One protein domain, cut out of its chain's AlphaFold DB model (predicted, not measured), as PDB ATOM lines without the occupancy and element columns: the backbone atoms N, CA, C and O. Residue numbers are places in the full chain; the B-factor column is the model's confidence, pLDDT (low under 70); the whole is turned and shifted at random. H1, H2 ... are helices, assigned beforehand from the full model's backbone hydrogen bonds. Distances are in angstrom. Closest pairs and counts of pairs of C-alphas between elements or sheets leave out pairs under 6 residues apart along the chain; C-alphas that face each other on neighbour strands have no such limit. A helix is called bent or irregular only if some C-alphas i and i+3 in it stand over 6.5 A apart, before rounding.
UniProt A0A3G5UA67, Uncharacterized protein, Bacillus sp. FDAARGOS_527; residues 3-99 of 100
ATOM      1  N   VAL A   3     161.103 155.876 224.087       41.81
ATOM      2  CA  VAL A   3     162.481 156.391 223.961       41.81
ATOM      3  C   VAL A   3     163.531 155.283 224.118       41.81
ATOM      4  O   VAL A   3     164.590 155.340 223.505       41.81
ATOM      5  N   VAL A   4     163.224 154.225 224.876       45.56
ATOM      6  CA  VAL A   4     164.186 153.149 225.176       45.56
ATOM      7  C   VAL A   4     164.429 152.239 223.961       45.56
ATOM      8  O   VAL A   4     165.573 151.875 223.704       45.56
ATOM      9  N   LYS A   5     163.390 151.963 223.149       48.00
ATOM     10  CA  LYS A   5     163.513 151.154 221.918       48.00
ATOM     11  C   LYS A   5     164.455 151.782 220.885       48.00
ATOM     12  O   LYS A   5     165.193 151.056 220.235       48.00
ATOM     13  N   GLY A   6     164.462 153.112 220.757       56.53
ATOM     14  CA  GLY A   6     165.366 153.793 219.827       56.53
ATOM     15  C   GLY A   6     166.834 153.584 220.198       56.53
ATOM     16  O   GLY A   6     167.666 153.381 219.323       56.53
ATOM     17  N   ASN A   7     167.148 153.576 221.494       69.69
ATOM     18  CA  ASN A   7     168.533 153.535 221.955       69.69
ATOM     19  C   ASN A   7     169.170 152.143 221.809       69.69
ATOM     20  O   ASN A   7     170.333 152.037 221.436       69.69
ATOM     21  N   GLU A   8     168.412 151.075 222.074       78.75
ATOM     22  CA  GLU A   8     168.896 149.697 221.913       78.75
ATOM     23  C   GLU A   8     168.982 149.291 220.435       78.75
ATOM     24  O   GLU A   8     169.982 148.714 220.018       78.75
ATOM     25  N   PHE A   9     167.989 149.678 219.628       81.44
ATOM     26  CA  PHE A   9     167.978 149.403 218.192       81.44
ATOM     27  C   PHE A   9     169.164 150.057 217.471       81.44
ATOM     28  O   PHE A   9     169.918 149.371 216.786       81.44
ATOM     29  N   TRP A  10     169.391 151.365 217.663       86.00
ATOM     30  CA  TRP A  10     170.529 152.038 217.029       86.00
ATOM     31  C   TRP A  10     171.865 151.484 217.519       86.00
ATOM     32  O   TRP A  10     172.804 151.406 216.734       86.00
ATOM     33  N   ARG A  11     171.949 151.049 218.782       87.25
ATOM     34  CA  ARG A  11     173.146 150.399 219.316       87.25
ATOM     35  C   ARG A  11     173.428 149.058 218.630       87.25
ATOM     36  O   ARG A  11     174.575 148.834 218.258       87.25
ATOM     37  N   GLU A  12     172.423 148.203 218.420       85.94
ATOM     38  CA  GLU A  12     172.601 146.969 217.629       85.94
ATOM     39  C   GLU A  12     172.964 147.280 216.168       85.94
ATOM     40  O   GLU A  12     173.854 146.633 215.628       85.94
ATOM     41  N   VAL A  13     172.366 148.307 215.548       86.31
ATOM     42  CA  VAL A  13     172.742 148.750 214.190       86.31
ATOM     43  C   VAL A  13     174.212 149.163 214.122       86.31
ATOM     44  O   VAL A  13     174.917 148.727 213.215       86.31
ATOM     45  N   TYR A  14     174.698 149.963 215.077       87.25
ATOM     46  CA  TYR A  14     176.105 150.373 215.121       87.25
ATOM     47  C   TYR A  14     177.052 149.180 215.295       87.25
ATOM     48  O   TYR A  14     178.024 149.082 214.551       87.25
ATOM     49  N   TYR A  15     176.755 148.248 216.210       88.31
ATOM     50  CA  TYR A  15     177.572 147.039 216.366       88.31
ATOM     51  C   TYR A  15     177.579 146.177 215.102       88.31
ATOM     52  O   TYR A  15     178.638 145.719 214.686       88.31
ATOM     53  N   TYR A  16     176.423 146.001 214.459       88.75
ATOM     54  CA  TYR A  16     176.318 145.224 213.227       88.75
ATOM     55  C   TYR A  16     177.141 145.850 212.092       88.75
ATOM     56  O   TYR A  16     177.808 145.138 211.343       88.75
ATOM     57  N   MET A  17     177.138 147.184 211.980       91.69
ATOM     58  CA  MET A  17     177.987 147.900 211.021       91.69
ATOM     59  C   MET A  17     179.478 147.674 211.286       91.69
ATOM     60  O   MET A  17     180.221 147.453 210.333       91.69
ATOM     61  N   GLU A  18     179.920 147.729 212.546       88.25
ATOM     62  CA  GLU A  18     181.326 147.497 212.911       88.25
ATOM     63  C   GLU A  18     181.761 146.049 212.651       88.25
ATOM     64  O   GLU A  18     182.834 145.820 212.095       88.25
ATOM     65  N   GLU A  19     180.927 145.075 213.013       93.12
ATOM     66  CA  GLU A  19     181.236 143.648 212.875       93.12
ATOM     67  C   GLU A  19     181.262 143.195 211.409       93.12
ATOM     68  O   GLU A  19     182.131 142.420 211.005       93.12
ATOM     69  N   HIS A  20     180.333 143.700 210.593       90.12
ATOM     70  CA  HIS A  20     180.177 143.285 209.198       90.12
ATOM     71  C   HIS A  20     180.775 144.262 208.179       90.12
ATOM     72  O   HIS A  20     180.735 143.977 206.982       90.12
ATOM     73  N   ASN A  21     181.336 145.390 208.633       91.19
ATOM     74  CA  ASN A  21     181.888 146.461 207.798       91.19
ATOM     75  C   ASN A  21     180.948 146.848 206.637       91.19
ATOM     76  O   ASN A  21     181.340 146.853 205.468       91.19
ATOM     77  N   CYS A  22     179.680 147.109 206.962       90.12
ATOM     78  CA  CYS A  22     178.617 147.352 205.986       90.12
ATOM     79  C   CYS A  22     178.010 148.755 206.102       90.12
ATOM     80  O   CYS A  22     178.220 149.485 207.077       90.12
ATOM     81  N   TYR A  23     177.248 149.154 205.080       88.75
ATOM     82  CA  TYR A  23     176.583 150.453 205.081       88.75
ATOM     83  C   TYR A  23     175.390 150.470 206.035       88.75
ATOM     84  O   TYR A  23     174.725 149.461 206.269       88.75
ATOM     85  N   LYS A  24     175.070 151.666 206.541       87.44
ATOM     86  CA  LYS A  24     173.977 151.878 207.497       87.44
ATOM     87  C   LYS A  24     172.652 151.277 207.026       87.44
ATOM     88  O   LYS A  24     171.962 150.655 207.823       87.44
ATOM     89  N   ASP A  25     172.314 151.423 205.749       88.69
ATOM     90  CA  ASP A  25     171.039 150.936 205.210       88.69
ATOM     91  C   ASP A  25     170.958 149.400 205.176       88.69
ATOM     92  O   ASP A  25     169.881 148.826 205.341       88.69
ATOM     93  N   GLU A  26     172.095 148.722 205.001       86.31
ATOM     94  CA  GLU A  26     172.192 147.260 205.057       86.31
ATOM     95  C   GLU A  26     172.090 146.765 206.504       86.31
ATOM     96  O   GLU A  26     171.334 145.834 206.787       86.31
ATOM     97  N   ALA A  27     172.779 147.436 207.434       87.62
ATOM     98  CA  ALA A  27     172.714 147.129 208.859       87.62
ATOM     99  C   ALA A  27     171.316 147.365 209.452       87.62
ATOM    100  O   ALA A  27     170.815 146.521 210.189       87.62
ATOM    101  N   VAL A  28     170.653 148.471 209.094       86.69
ATOM    102  CA  VAL A  28     169.278 148.764 209.531       86.69
ATOM    103  C   VAL A  28     168.331 147.652 209.090       86.69
ATOM    104  O   VAL A  28     167.636 147.098 209.934       86.69
ATOM    105  N   LYS A  29     168.356 147.245 207.813       87.81
ATOM    106  CA  LYS A  29     167.497 146.154 207.319       87.81
ATOM    107  C   LYS A  29     167.760 144.827 208.028       87.81
ATOM    108  O   LYS A  29     166.815 144.111 208.356       87.81
ATOM    109  N   ALA A  30     169.029 144.492 208.259       85.50
ATOM    110  CA  ALA A  30     169.400 143.254 208.935       85.50
ATOM    111  C   ALA A  30     168.914 143.239 210.393       85.50
ATOM    112  O   ALA A  30     168.310 142.259 210.833       85.50
ATOM    113  N   VAL A  31     169.116 144.335 211.127       84.44
ATOM    114  CA  VAL A  31     168.698 144.454 212.528       84.44
ATOM    115  C   VAL A  31     167.175 144.545 212.647       84.44
ATOM    116  O   VAL A  31     166.601 143.860 213.488       84.44
ATOM    117  N   GLU A  32     166.479 145.279 211.775       82.69
ATOM    118  CA  GLU A  32     165.006 145.288 211.733       82.69
ATOM    119  C   GLU A  32     164.434 143.885 211.520       82.69
ATOM    120  O   GLU A  32     163.516 143.477 212.236       82.69
ATOM    121  N   ALA A  33     165.001 143.121 210.583       81.69
ATOM    122  CA  ALA A  33     164.595 141.740 210.344       81.69
ATOM    123  C   ALA A  33     164.851 140.848 211.569       81.69
ATOM    124  O   ALA A  33     163.998 140.035 211.924       81.69
ATOM    125  N   GLN A  34     165.985 141.018 212.262       76.88
ATOM    126  CA  GLN A  34     166.269 140.288 213.500       76.88
ATOM    127  C   GLN A  34     165.299 140.648 214.631       76.88
ATOM    128  O   GLN A  34     164.803 139.744 215.298       76.88
ATOM    129  N   PHE A  35     165.005 141.931 214.852       74.06
ATOM    130  CA  PHE A  35     164.047 142.373 215.871       74.06
ATOM    131  C   PHE A  35     162.629 141.879 215.576       74.06
ATOM    132  O   PHE A  35     161.962 141.376 216.476       74.06
ATOM    133  N   SER A  36     162.201 141.946 214.315       71.00
ATOM    134  CA  SER A  36     160.882 141.459 213.892       71.00
ATOM    135  C   SER A  36     160.764 139.945 214.103       71.00
ATOM    136  O   SER A  36     159.803 139.469 214.696       71.00
ATOM    137  N   ASN A  37     161.802 139.190 213.733       71.62
ATOM    138  CA  ASN A  37     161.870 137.745 213.952       71.62
ATOM    139  C   ASN A  37     161.937 137.386 215.453       71.62
ATOM    140  O   ASN A  37     161.331 136.408 215.888       71.62
ATOM    141  N   LYS A  38     162.634 138.188 216.276       70.31
ATOM    142  CA  LYS A  38     162.639 138.052 217.747       70.31
ATOM    143  C   LYS A  38     161.224 138.246 218.320       70.31
ATOM    144  O   LYS A  38     160.839 137.488 219.209       70.31
ATOM    145  N   ASP A  39     160.458 139.212 217.813       74.50
ATOM    146  CA  ASP A  39     159.079 139.473 218.244       74.50
ATOM    147  C   ASP A  39     158.113 138.349 217.811       74.50
ATOM    148  O   ASP A  39     157.326 137.879 218.633       74.50
ATOM    149  N   GLU A  40     158.221 137.839 216.580       78.81
ATOM    150  CA  GLU A  40     157.430 136.690 216.101       78.81
ATOM    151  C   GLU A  40     157.713 135.418 216.910       78.81
ATOM    152  O   GLU A  40     156.797 134.815 217.471       78.81
ATOM    153  N   LYS A  41     158.991 135.057 217.084       77.75
ATOM    154  CA  LYS A  41     159.390 133.907 217.915       77.75
ATOM    155  C   LYS A  41     158.908 134.040 219.353       77.75
ATOM    156  O   LYS A  41     158.585 133.048 220.004       77.75
ATOM    157  N   ARG A  42     158.872 135.263 219.881       79.38
ATOM    158  CA  ARG A  42     158.344 135.516 221.220       79.38
ATOM    159  C   ARG A  42     156.847 135.223 221.287       79.38
ATOM    160  O   ARG A  42     156.422 134.616 222.268       79.38
ATOM    161  N   LEU A  43     156.069 135.633 220.284       84.12
ATOM    162  CA  LEU A  43     154.636 135.335 220.214       84.12
ATOM    163  C   LEU A  43     154.383 133.826 220.130       84.12
ATOM    164  O   LEU A  43     153.591 133.314 220.918       84.12
ATOM    165  N   GLU A  44     155.128 133.105 219.288       86.12
ATOM    166  CA  GLU A  44     155.032 131.640 219.187       86.12
ATOM    167  C   GLU A  44     155.316 130.947 220.529       86.12
ATOM    168  O   GLU A  44     154.598 130.033 220.937       86.12
ATOM    169  N   ILE A  45     156.340 131.396 221.267       83.12
ATOM    170  CA  ILE A  45     156.661 130.841 222.590       83.12
ATOM    171  C   ILE A  45     155.534 131.122 223.591       83.12
ATOM    172  O   ILE A  45     155.188 130.238 224.378       83.12
ATOM    173  N   ILE A  46     154.969 132.334 223.588       87.38
ATOM    174  CA  ILE A  46     153.848 132.694 224.467       87.38
ATOM    175  C   ILE A  46     152.654 131.781 224.177       87.38
ATOM    176  O   ILE A  46     152.080 131.211 225.103       87.38
ATOM    177  N   GLU A  47     152.308 131.592 222.907       89.25
ATOM    178  CA  GLU A  47     151.181 130.753 222.507       89.25
ATOM    179  C   GLU A  47     151.400 129.285 222.897       89.25
ATOM    180  O   GLU A  47     150.572 128.707 223.605       89.25
ATOM    181  N   ALA A  48     152.572 128.724 222.588       89.44
ATOM    182  CA  ALA A  48     152.920 127.350 222.945       89.44
ATOM    183  C   ALA A  48     152.935 127.104 224.467       89.44
ATOM    184  O   ALA A  48     152.550 126.032 224.944       89.44
ATOM    185  N   VAL A  49     153.389 128.082 225.262       89.06
ATOM    186  CA  VAL A  49     153.345 127.994 226.729       89.06
ATOM    187  C   VAL A  49     151.908 128.092 227.231       89.06
ATOM    188  O   VAL A  49     151.517 127.282 228.073       89.06
ATOM    189  N   LYS A  50     151.113 129.032 226.706       92.94
ATOM    190  CA  LYS A  50     149.703 129.204 227.077       92.94
ATOM    191  C   LYS A  50     148.922 127.910 226.845       92.94
ATOM    192  O   LYS A  50     148.268 127.431 227.769       92.94
ATOM    193  N   GLU A  51     149.042 127.312 225.661       91.25
ATOM    194  CA  GLU A  51     148.357 126.061 225.316       91.25
ATOM    195  C   GLU A  51     148.733 124.908 226.252       91.25
ATOM    196  O   GLU A  51     147.856 124.200 226.747       91.25
ATOM    197  N   LYS A  52     150.026 124.741 226.569       91.94
ATOM    198  CA  LYS A  52     150.479 123.697 227.506       91.94
ATOM    199  C   LYS A  52     149.874 123.853 228.900       91.94
ATOM    200  O   LYS A  52     149.560 122.850 229.542       91.94
ATOM    201  N   LEU A  53     149.735 125.085 229.385       91.56
ATOM    202  CA  LEU A  53     149.147 125.364 230.697       91.56
ATOM    203  C   LEU A  53     147.634 125.134 230.695       91.56
ATOM    204  O   LEU A  53     147.117 124.503 231.618       91.56
ATOM    205  N   MET A  54     146.947 125.545 229.629       92.62
ATOM    206  CA  MET A  54     145.522 125.271 229.448       92.62
ATOM    207  C   MET A  54     145.245 123.765 229.387       92.62
ATOM    208  O   MET A  54     144.353 123.275 230.077       92.62
ATOM    209  N   TYR A  55     146.061 123.002 228.651       91.19
ATOM    210  CA  TYR A  55     145.964 121.539 228.608       91.19
ATOM    211  C   TYR A  55     146.201 120.888 229.982       91.19
ATOM    212  O   TYR A  55     145.648 119.834 230.289       91.19
ATOM    213  N   ALA A  56     146.990 121.529 230.850       89.12
ATOM    214  CA  ALA A  56     147.207 121.082 232.223       89.12
ATOM    215  C   ALA A  56     146.046 121.415 233.184       89.12
ATOM    216  O   ALA A  56     146.139 121.062 234.364       89.12
ATOM    217  N   GLY A  57     144.975 122.054 232.693       89.69
ATOM    218  CA  GLY A  57     143.782 122.430 233.456       89.69
ATOM    219  C   GLY A  57     143.843 123.824 234.084       89.69
ATOM    220  O   GLY A  57     142.999 124.149 234.912       89.69
ATOM    221  N   ILE A  58     144.833 124.648 233.724       91.19
ATOM    222  CA  ILE A  58     144.990 125.995 234.283       91.19
ATOM    223  C   ILE A  58     144.100 126.980 233.507       91.19
ATOM    224  O   ILE A  58     144.080 126.933 232.274       91.19
ATOM    225  N   PRO A  59     143.391 127.908 234.182       92.25
ATOM    226  CA  PRO A  59     142.584 128.923 233.514       92.25
ATOM    227  C   PRO A  59     143.377 129.723 232.474       92.25
ATOM    228  O   PRO A  59     144.547 130.059 232.683       92.25
ATOM    229  N   GLU A  60     142.731 130.090 231.365       90.56
ATOM    230  CA  GLU A  60     143.382 130.824 230.269       90.56
ATOM    231  C   GLU A  60     144.022 132.135 230.747       90.56
ATOM    232  O   GLU A  60     145.149 132.452 230.373       90.56
ATOM    233  N   LYS A  61     143.339 132.868 231.635       91.12
ATOM    234  CA  LYS A  61     143.833 134.134 232.191       91.12
ATOM    235  C   LYS A  61     145.174 133.977 232.915       91.12
ATOM    236  O   LYS A  61     146.070 134.803 232.739       91.12
ATOM    237  N   ASP A  62     145.312 132.929 233.720       88.12
ATOM    238  CA  ASP A  62     146.538 132.663 234.476       88.12
ATOM    239  C   ASP A  62     147.631 132.090 233.567       88.12
ATOM    240  O   ASP A  62     148.804 132.444 233.701       88.12
ATOM    241  N   SER A  63     147.228 131.279 232.585       89.69
ATOM    242  CA  SER A  63     148.106 130.730 231.552       89.69
ATOM    243  C   SER A  63     148.750 131.829 230.708       89.69
ATOM    244  O   SER A  63     149.966 131.826 230.522       89.69
ATOM    245  N   LEU A  64     147.963 132.810 230.252       90.38
ATOM    246  CA  LEU A  64     148.448 133.946 229.469       90.38
ATOM    247  C   LEU A  64     149.423 134.805 230.283       90.38
ATOM    248  O   LEU A  64     150.523 135.099 229.822       90.38
ATOM    249  N   LYS A  65     149.066 135.138 231.530       89.38
ATOM    250  CA  LYS A  65     149.916 135.947 232.415       89.38
ATOM    251  C   LYS A  65     151.282 135.298 232.664       89.38
ATOM    252  O   LYS A  65     152.306 135.986 232.710       89.38
ATOM    253  N   PHE A  66     151.314 133.975 232.832       89.25
ATOM    254  CA  PHE A  66     152.569 133.236 232.944       89.25
ATOM    255  C   PHE A  66     153.330 133.200 231.612       89.25
ATOM    256  O   PHE A  66     154.533 133.451 231.578       89.25
ATOM    257  N   ALA A  67     152.640 132.912 230.510       88.31
ATOM    258  CA  ALA A  67     153.257 132.794 229.195       88.31
ATOM    259  C   ALA A  67     153.946 134.091 228.748       88.31
ATOM    260  O   ALA A  67     155.056 134.040 228.232       88.31
ATOM    261  N   GLU A  68     153.353 135.255 229.020       86.94
ATOM    262  CA  GLU A  68     153.942 136.565 228.703       86.94
ATOM    263  C   GLU A  68     155.219 136.874 229.503       86.94
ATOM    264  O   GLU A  68     156.085 137.625 229.039       86.94
ATOM    265  N   THR A  69     155.352 136.297 230.702       84.12
ATOM    266  CA  THR A  69     156.450 136.581 231.640       84.12
ATOM    267  C   THR A  69     157.581 135.556 231.572       84.12
ATOM    268  O   THR A  69     158.746 135.916 231.755       84.12
ATOM    269  N   ALA A  70     157.286 134.297 231.246       80.19
ATOM    270  CA  ALA A  70     158.272 133.217 231.215       80.19
ATOM    271  C   ALA A  70     159.459 133.451 230.249       80.19
ATOM    272  O   ALA A  70     160.593 133.193 230.657       80.19
ATOM    273  N   PRO A  71     159.287 133.983 229.020       76.56
ATOM    274  CA  PRO A  71     160.412 134.276 228.127       76.56
ATOM    275  C   PRO A  71     161.377 135.315 228.707       76.56
ATOM    276  O   PRO A  71     162.591 135.175 228.574       76.56
ATOM    277  N   PHE A  72     160.845 136.324 229.400       74.44
ATOM    278  CA  PHE A  72     161.640 137.375 230.034       74.44
ATOM    279  C   PHE A  72     162.398 136.861 231.261       74.44
ATOM    280  O   PHE A  72     163.572 137.159 231.457       74.44
ATOM    281  N   VAL A  73     161.761 136.024 232.081       71.81
ATOM    282  CA  VAL A  73     162.462 135.381 233.200       71.81
ATOM    283  C   VAL A  73     163.555 134.447 232.675       71.81
ATOM    284  O   VAL A  73     164.638 134.396 233.256       71.81
ATOM    285  N   ASN A  74     163.328 133.758 231.553       79.38
ATOM    286  CA  ASN A  74     164.345 132.910 230.937       79.38
ATOM    287  C   ASN A  74     165.569 133.711 230.475       79.38
ATOM    288  O   ASN A  74     166.687 133.292 230.755       79.38
ATOM    289  N   SER A  75     165.376 134.858 229.813       73.31
ATOM    290  CA  SER A  75     166.502 135.692 229.367       73.31
ATOM    291  C   SER A  75     167.321 136.250 230.534       73.31
ATOM    292  O   SER A  75     168.528 136.423 230.395       73.31
ATOM    293  N   LEU A  76     166.694 136.485 231.693       71.12
ATOM    294  CA  LEU A  76     167.373 136.982 232.893       71.12
ATOM    295  C   LEU A  76     168.059 135.894 233.728       71.12
ATOM    296  O   LEU A  76     169.076 136.160 234.360       71.12
ATOM    297  N   THR A  77     167.482 134.695 233.792       71.56
ATOM    298  CA  THR A  77     167.890 133.662 234.765       71.56
ATOM    299  C   THR A  77     168.515 132.426 234.131       71.56
ATOM    300  O   THR A  77     169.117 131.620 234.837       71.56
ATOM    301  N   GLY A  78     168.332 132.222 232.823       75.88
ATOM    302  CA  GLY A  78     168.723 130.995 232.128       75.88
ATOM    303  C   GLY A  78     167.970 129.744 232.597       75.88
ATOM    304  O   GLY A  78     168.372 128.630 232.269       75.88
ATOM    305  N   ALA A  79     166.888 129.890 233.375       71.94
ATOM    306  CA  ALA A  79     166.217 128.773 234.044       71.94
ATOM    307  C   ALA A  79     165.528 127.772 233.093       71.94
ATOM    308  O   ALA A  79     165.144 126.688 233.537       71.94
ATOM    309  N   GLY A  80     165.395 128.102 231.805       82.56
ATOM    310  CA  GLY A  80     164.727 127.292 230.792       82.56
ATOM    311  C   GLY A  80     163.204 127.404 230.894       82.56
ATOM    312  O   GLY A  80     162.609 127.067 231.919       82.56
ATOM    313  N   VAL A  81     162.546 127.833 229.811       82.06
ATOM    314  CA  VAL A  81     161.079 128.023 229.771       82.06
ATOM    315  C   VAL A  81     160.330 126.741 230.143       82.06
ATOM    316  O   VAL A  81     159.391 126.779 230.934       82.06
ATOM    317  N   GLU A  82     160.781 125.584 229.658       85.00
ATOM    318  CA  GLU A  82     160.131 124.303 229.950       85.00
ATOM    319  C   GLU A  82     160.177 123.936 231.441       85.00
ATOM    320  O   GLU A  82     159.186 123.462 232.004       85.00
ATOM    321  N   ARG A  83     161.312 124.185 232.105       86.81
ATOM    322  CA  ARG A  83     161.458 123.923 233.539       86.81
ATOM    323  C   ARG A  83     160.497 124.795 234.337       86.81
ATOM    324  O   ARG A  83     159.829 124.290 235.238       86.81
ATOM    325  N   MET A  84     160.385 126.071 233.969       88.19
ATOM    326  CA  MET A  84     159.458 127.002 234.607       88.19
ATOM    327  C   MET A  84     158.003 126.557 234.443       88.19
ATOM    328  O   MET A  84     157.270 126.537 235.429       88.19
ATOM    329  N   VAL A  85     157.603 126.125 233.241       89.00
ATOM    330  CA  VAL A  85     156.255 125.588 232.979       89.00
ATOM    331  C   VAL A  85     155.955 124.390 233.881       89.00
ATOM    332  O   VAL A  85     154.922 124.361 234.550       89.00
ATOM    333  N   ARG A  86     156.872 123.417 233.963       89.44
ATOM    334  CA  ARG A  86     156.697 122.228 234.816       89.44
ATOM    335  C   ARG A  86     156.560 122.599 236.295       89.44
ATOM    336  O   ARG A  86     155.670 122.086 236.974       89.44
ATOM    337  N   SER A  87     157.414 123.496 236.790       89.38
ATOM    338  CA  SER A  87     157.359 123.970 238.177       89.38
ATOM    339  C   SER A  87     156.060 124.709 238.480       89.38
ATOM    340  O   SER A  87     155.461 124.476 239.528       89.38
ATOM    341  N   PHE A  88     155.594 125.554 237.561       89.56
ATOM    342  CA  PHE A  88     154.343 126.283 237.723       89.56
ATOM    343  C   PHE A  88     153.138 125.341 237.805       89.56
ATOM    344  O   PHE A  88     152.357 125.450 238.747       89.56
ATOM    345  N   ILE A  89     153.037 124.350 236.909       90.75
ATOM    346  CA  ILE A  89     151.962 123.340 236.947       90.75
ATOM    347  C   ILE A  89     151.957 122.589 238.286       90.75
ATOM    348  O   ILE A  89     150.900 122.394 238.886       90.75
ATOM    349  N   ALA A  90     153.129 122.171 238.774       91.38
ATOM    350  CA  ALA A  90     153.239 121.445 240.038       91.38
ATOM    351  C   ALA A  90     152.789 122.294 241.240       91.38
ATOM    352  O   ALA A  90     152.053 121.810 242.102       91.38
ATOM    353  N   LEU A  91     153.204 123.564 241.286       89.81
ATOM    354  CA  LEU A  91     152.808 124.502 242.339       89.81
ATOM    355  C   LEU A  91     151.312 124.822 242.285       89.81
ATOM    356  O   LEU A  91     150.663 124.837 243.329       89.81
ATOM    357  N   TYR A  92     150.768 125.025 241.085       88.44
ATOM    358  CA  TYR A  92     149.353 125.314 240.876       88.44
ATOM    359  C   TYR A  92     148.476 124.168 241.401       88.44
ATOM    360  O   TYR A  92     147.630 124.383 242.268       88.44
ATOM    361  N   LYS A  93     148.766 122.925 240.988       87.12
ATOM    362  CA  LYS A  93     148.044 121.729 241.458       87.12
ATOM    363  C   LYS A  93     148.140 121.540 242.971       87.12
ATOM    364  O   LYS A  93     147.141 121.246 243.620       87.12
ATOM    365  N   LYS A  94     149.325 121.752 243.556       88.56
ATOM    366  CA  LYS A  94     149.510 121.666 245.013       88.56
ATOM    367  C   LYS A  94     148.670 122.712 245.757       88.56
ATOM    368  O   LYS A  94     148.125 122.411 246.813       88.56
ATOM    369  N   GLY A  95     148.565 123.921 245.205       83.38
ATOM    370  CA  GLY A  95     147.741 124.996 245.753       83.38
ATOM    371  C   GLY A  95     146.239 124.721 245.660       83.38
ATOM    372  O   GLY A  95     145.513 125.076 246.584       83.38
ATOM    373  N   GLU A  96     145.764 124.078 244.591       77.50
ATOM    374  CA  GLU A  96     144.359 123.668 244.473       77.50
ATOM    375  C   GLU A  96     144.001 122.522 245.424       77.50
ATOM    376  O   GLU A  96     142.981 122.608 246.104       77.50
ATOM    377  N   CYS A  97     144.861 121.507 245.565       65.62
ATOM    378  CA  CYS A  97     144.648 120.425 246.535       65.62
ATOM    379  C   CYS A  97     144.621 120.913 247.990       65.62
ATOM    380  O   CYS A  97     143.961 120.302 248.816       65.62
ATOM    381  N   ALA A  98     145.331 121.997 248.319       71.12
ATOM    382  CA  ALA A  98     145.340 122.565 249.668       71.12
ATOM    383  C   ALA A  98     144.087 123.402 250.004       71.12
ATOM    384  O   ALA A  98     143.932 123.822 251.149       71.12
ATOM    385  N   LYS A  99     143.231 123.697 249.013       70.19
ATOM    386  CA  LYS A  99     141.964 124.429 249.187       70.19
ATOM    387  C   LYS A  99     140.747 123.503 249.336       70.19
ATOM    388  O   LYS A  99     139.658 124.020 249.586       70.19
TER     389      LYS A  99
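Overview. This is residues 3 to 99 of the 100 residues of an uncharacterized protein of Bacillus sp. FDAARGOS_527 (UniProt A0A3G5UA67). One long helix, H2, makes a spine, with H1 folded back and crossing its first part, residues 24 to 31, through residues 9 to 17 of H1, and a helical hairpin of H3 and H4 at its other end. H3 crosses over the last part of H2, H4 turns back and leads on beyond the end of H2, and between the two ends residues 36 to 41 of H2 are bare; residues 3 to 8 of H1 and residues 94 to 99 stick out. The printed part has 97 residues with four named helices, in the order H1, H2, H3, H4, and no named strand; the class is all helix. It is only just loose, close to extended, with a radius of gyration of the C-alphas of 18.4 A, and a rod in outline, spanning 61 by 24 by 21 A.

Arrangement. H2, residues 24 to 55, is the hub and touches the three other helices. With residues 42 to 54 alone it touches H3, residues 60 to 77; the closest C-alphas, of Ile 46 and Ala 67, are 4.8 A apart. These two run opposite ways at a steep tilt of 49 degrees. At its other end H2 touches H1, residues 3 to 20, with residues 24 to 31 alone, and H1 uses residues 9 to 17 alone; the closest C-alphas, of Val 13 and Ala 27, are 5.6 A apart. H1 and H2 run opposite ways at a steep tilt of 61 degrees. H4, residues 81 to 97, only just touches H2, with 3 pairs of C-alphas within 8 A, the closest those of Leu 53 and Ile 89 at 7.1 A; they run the same way at a shallow tilt of 28 degrees. H3 and H4 form a helical hairpin, opposite ways at a steep tilt of 44 degrees, touching through residues 70 to 74 and 81 to 84 alone, with the C-alphas of Asn 74 and Val 81 closest at 6.0 A. H1 is apart from H3 and H4. The helix packing is mostly crossed. Every O i to N i+4 pair is within hydrogen-bond range in H2 and H4, against 13 of 14 in H1 and 11 of 14 in H3.

Along the chain. H2 is 46.4 A long, from C-alpha 24 at (173.977, 151.878, 207.497) to C-alpha 55 at (145.964, 121.539, 228.608). H1 is 26.5 A long and begins with C-alpha 3 at (162.481, 156.391, 223.961). H3, 25.1 A, has a kink of 35 degrees near residue 71 and is irregular, but only just: C-alphas 68 and 71 are 6.9 A apart. H4, 24.7 A, ends with C-alpha 97 at (144.648, 120.425, 246.535).

Size, cuts and confidence. The two C-alphas farthest apart are those of Tyr 23 and Lys 99, 61.8 A. The printed part has no cut, and the three links are tight. The mean pLDDT of the printed part is 82.9; residues 3 to 7 and residue 97 are under 70.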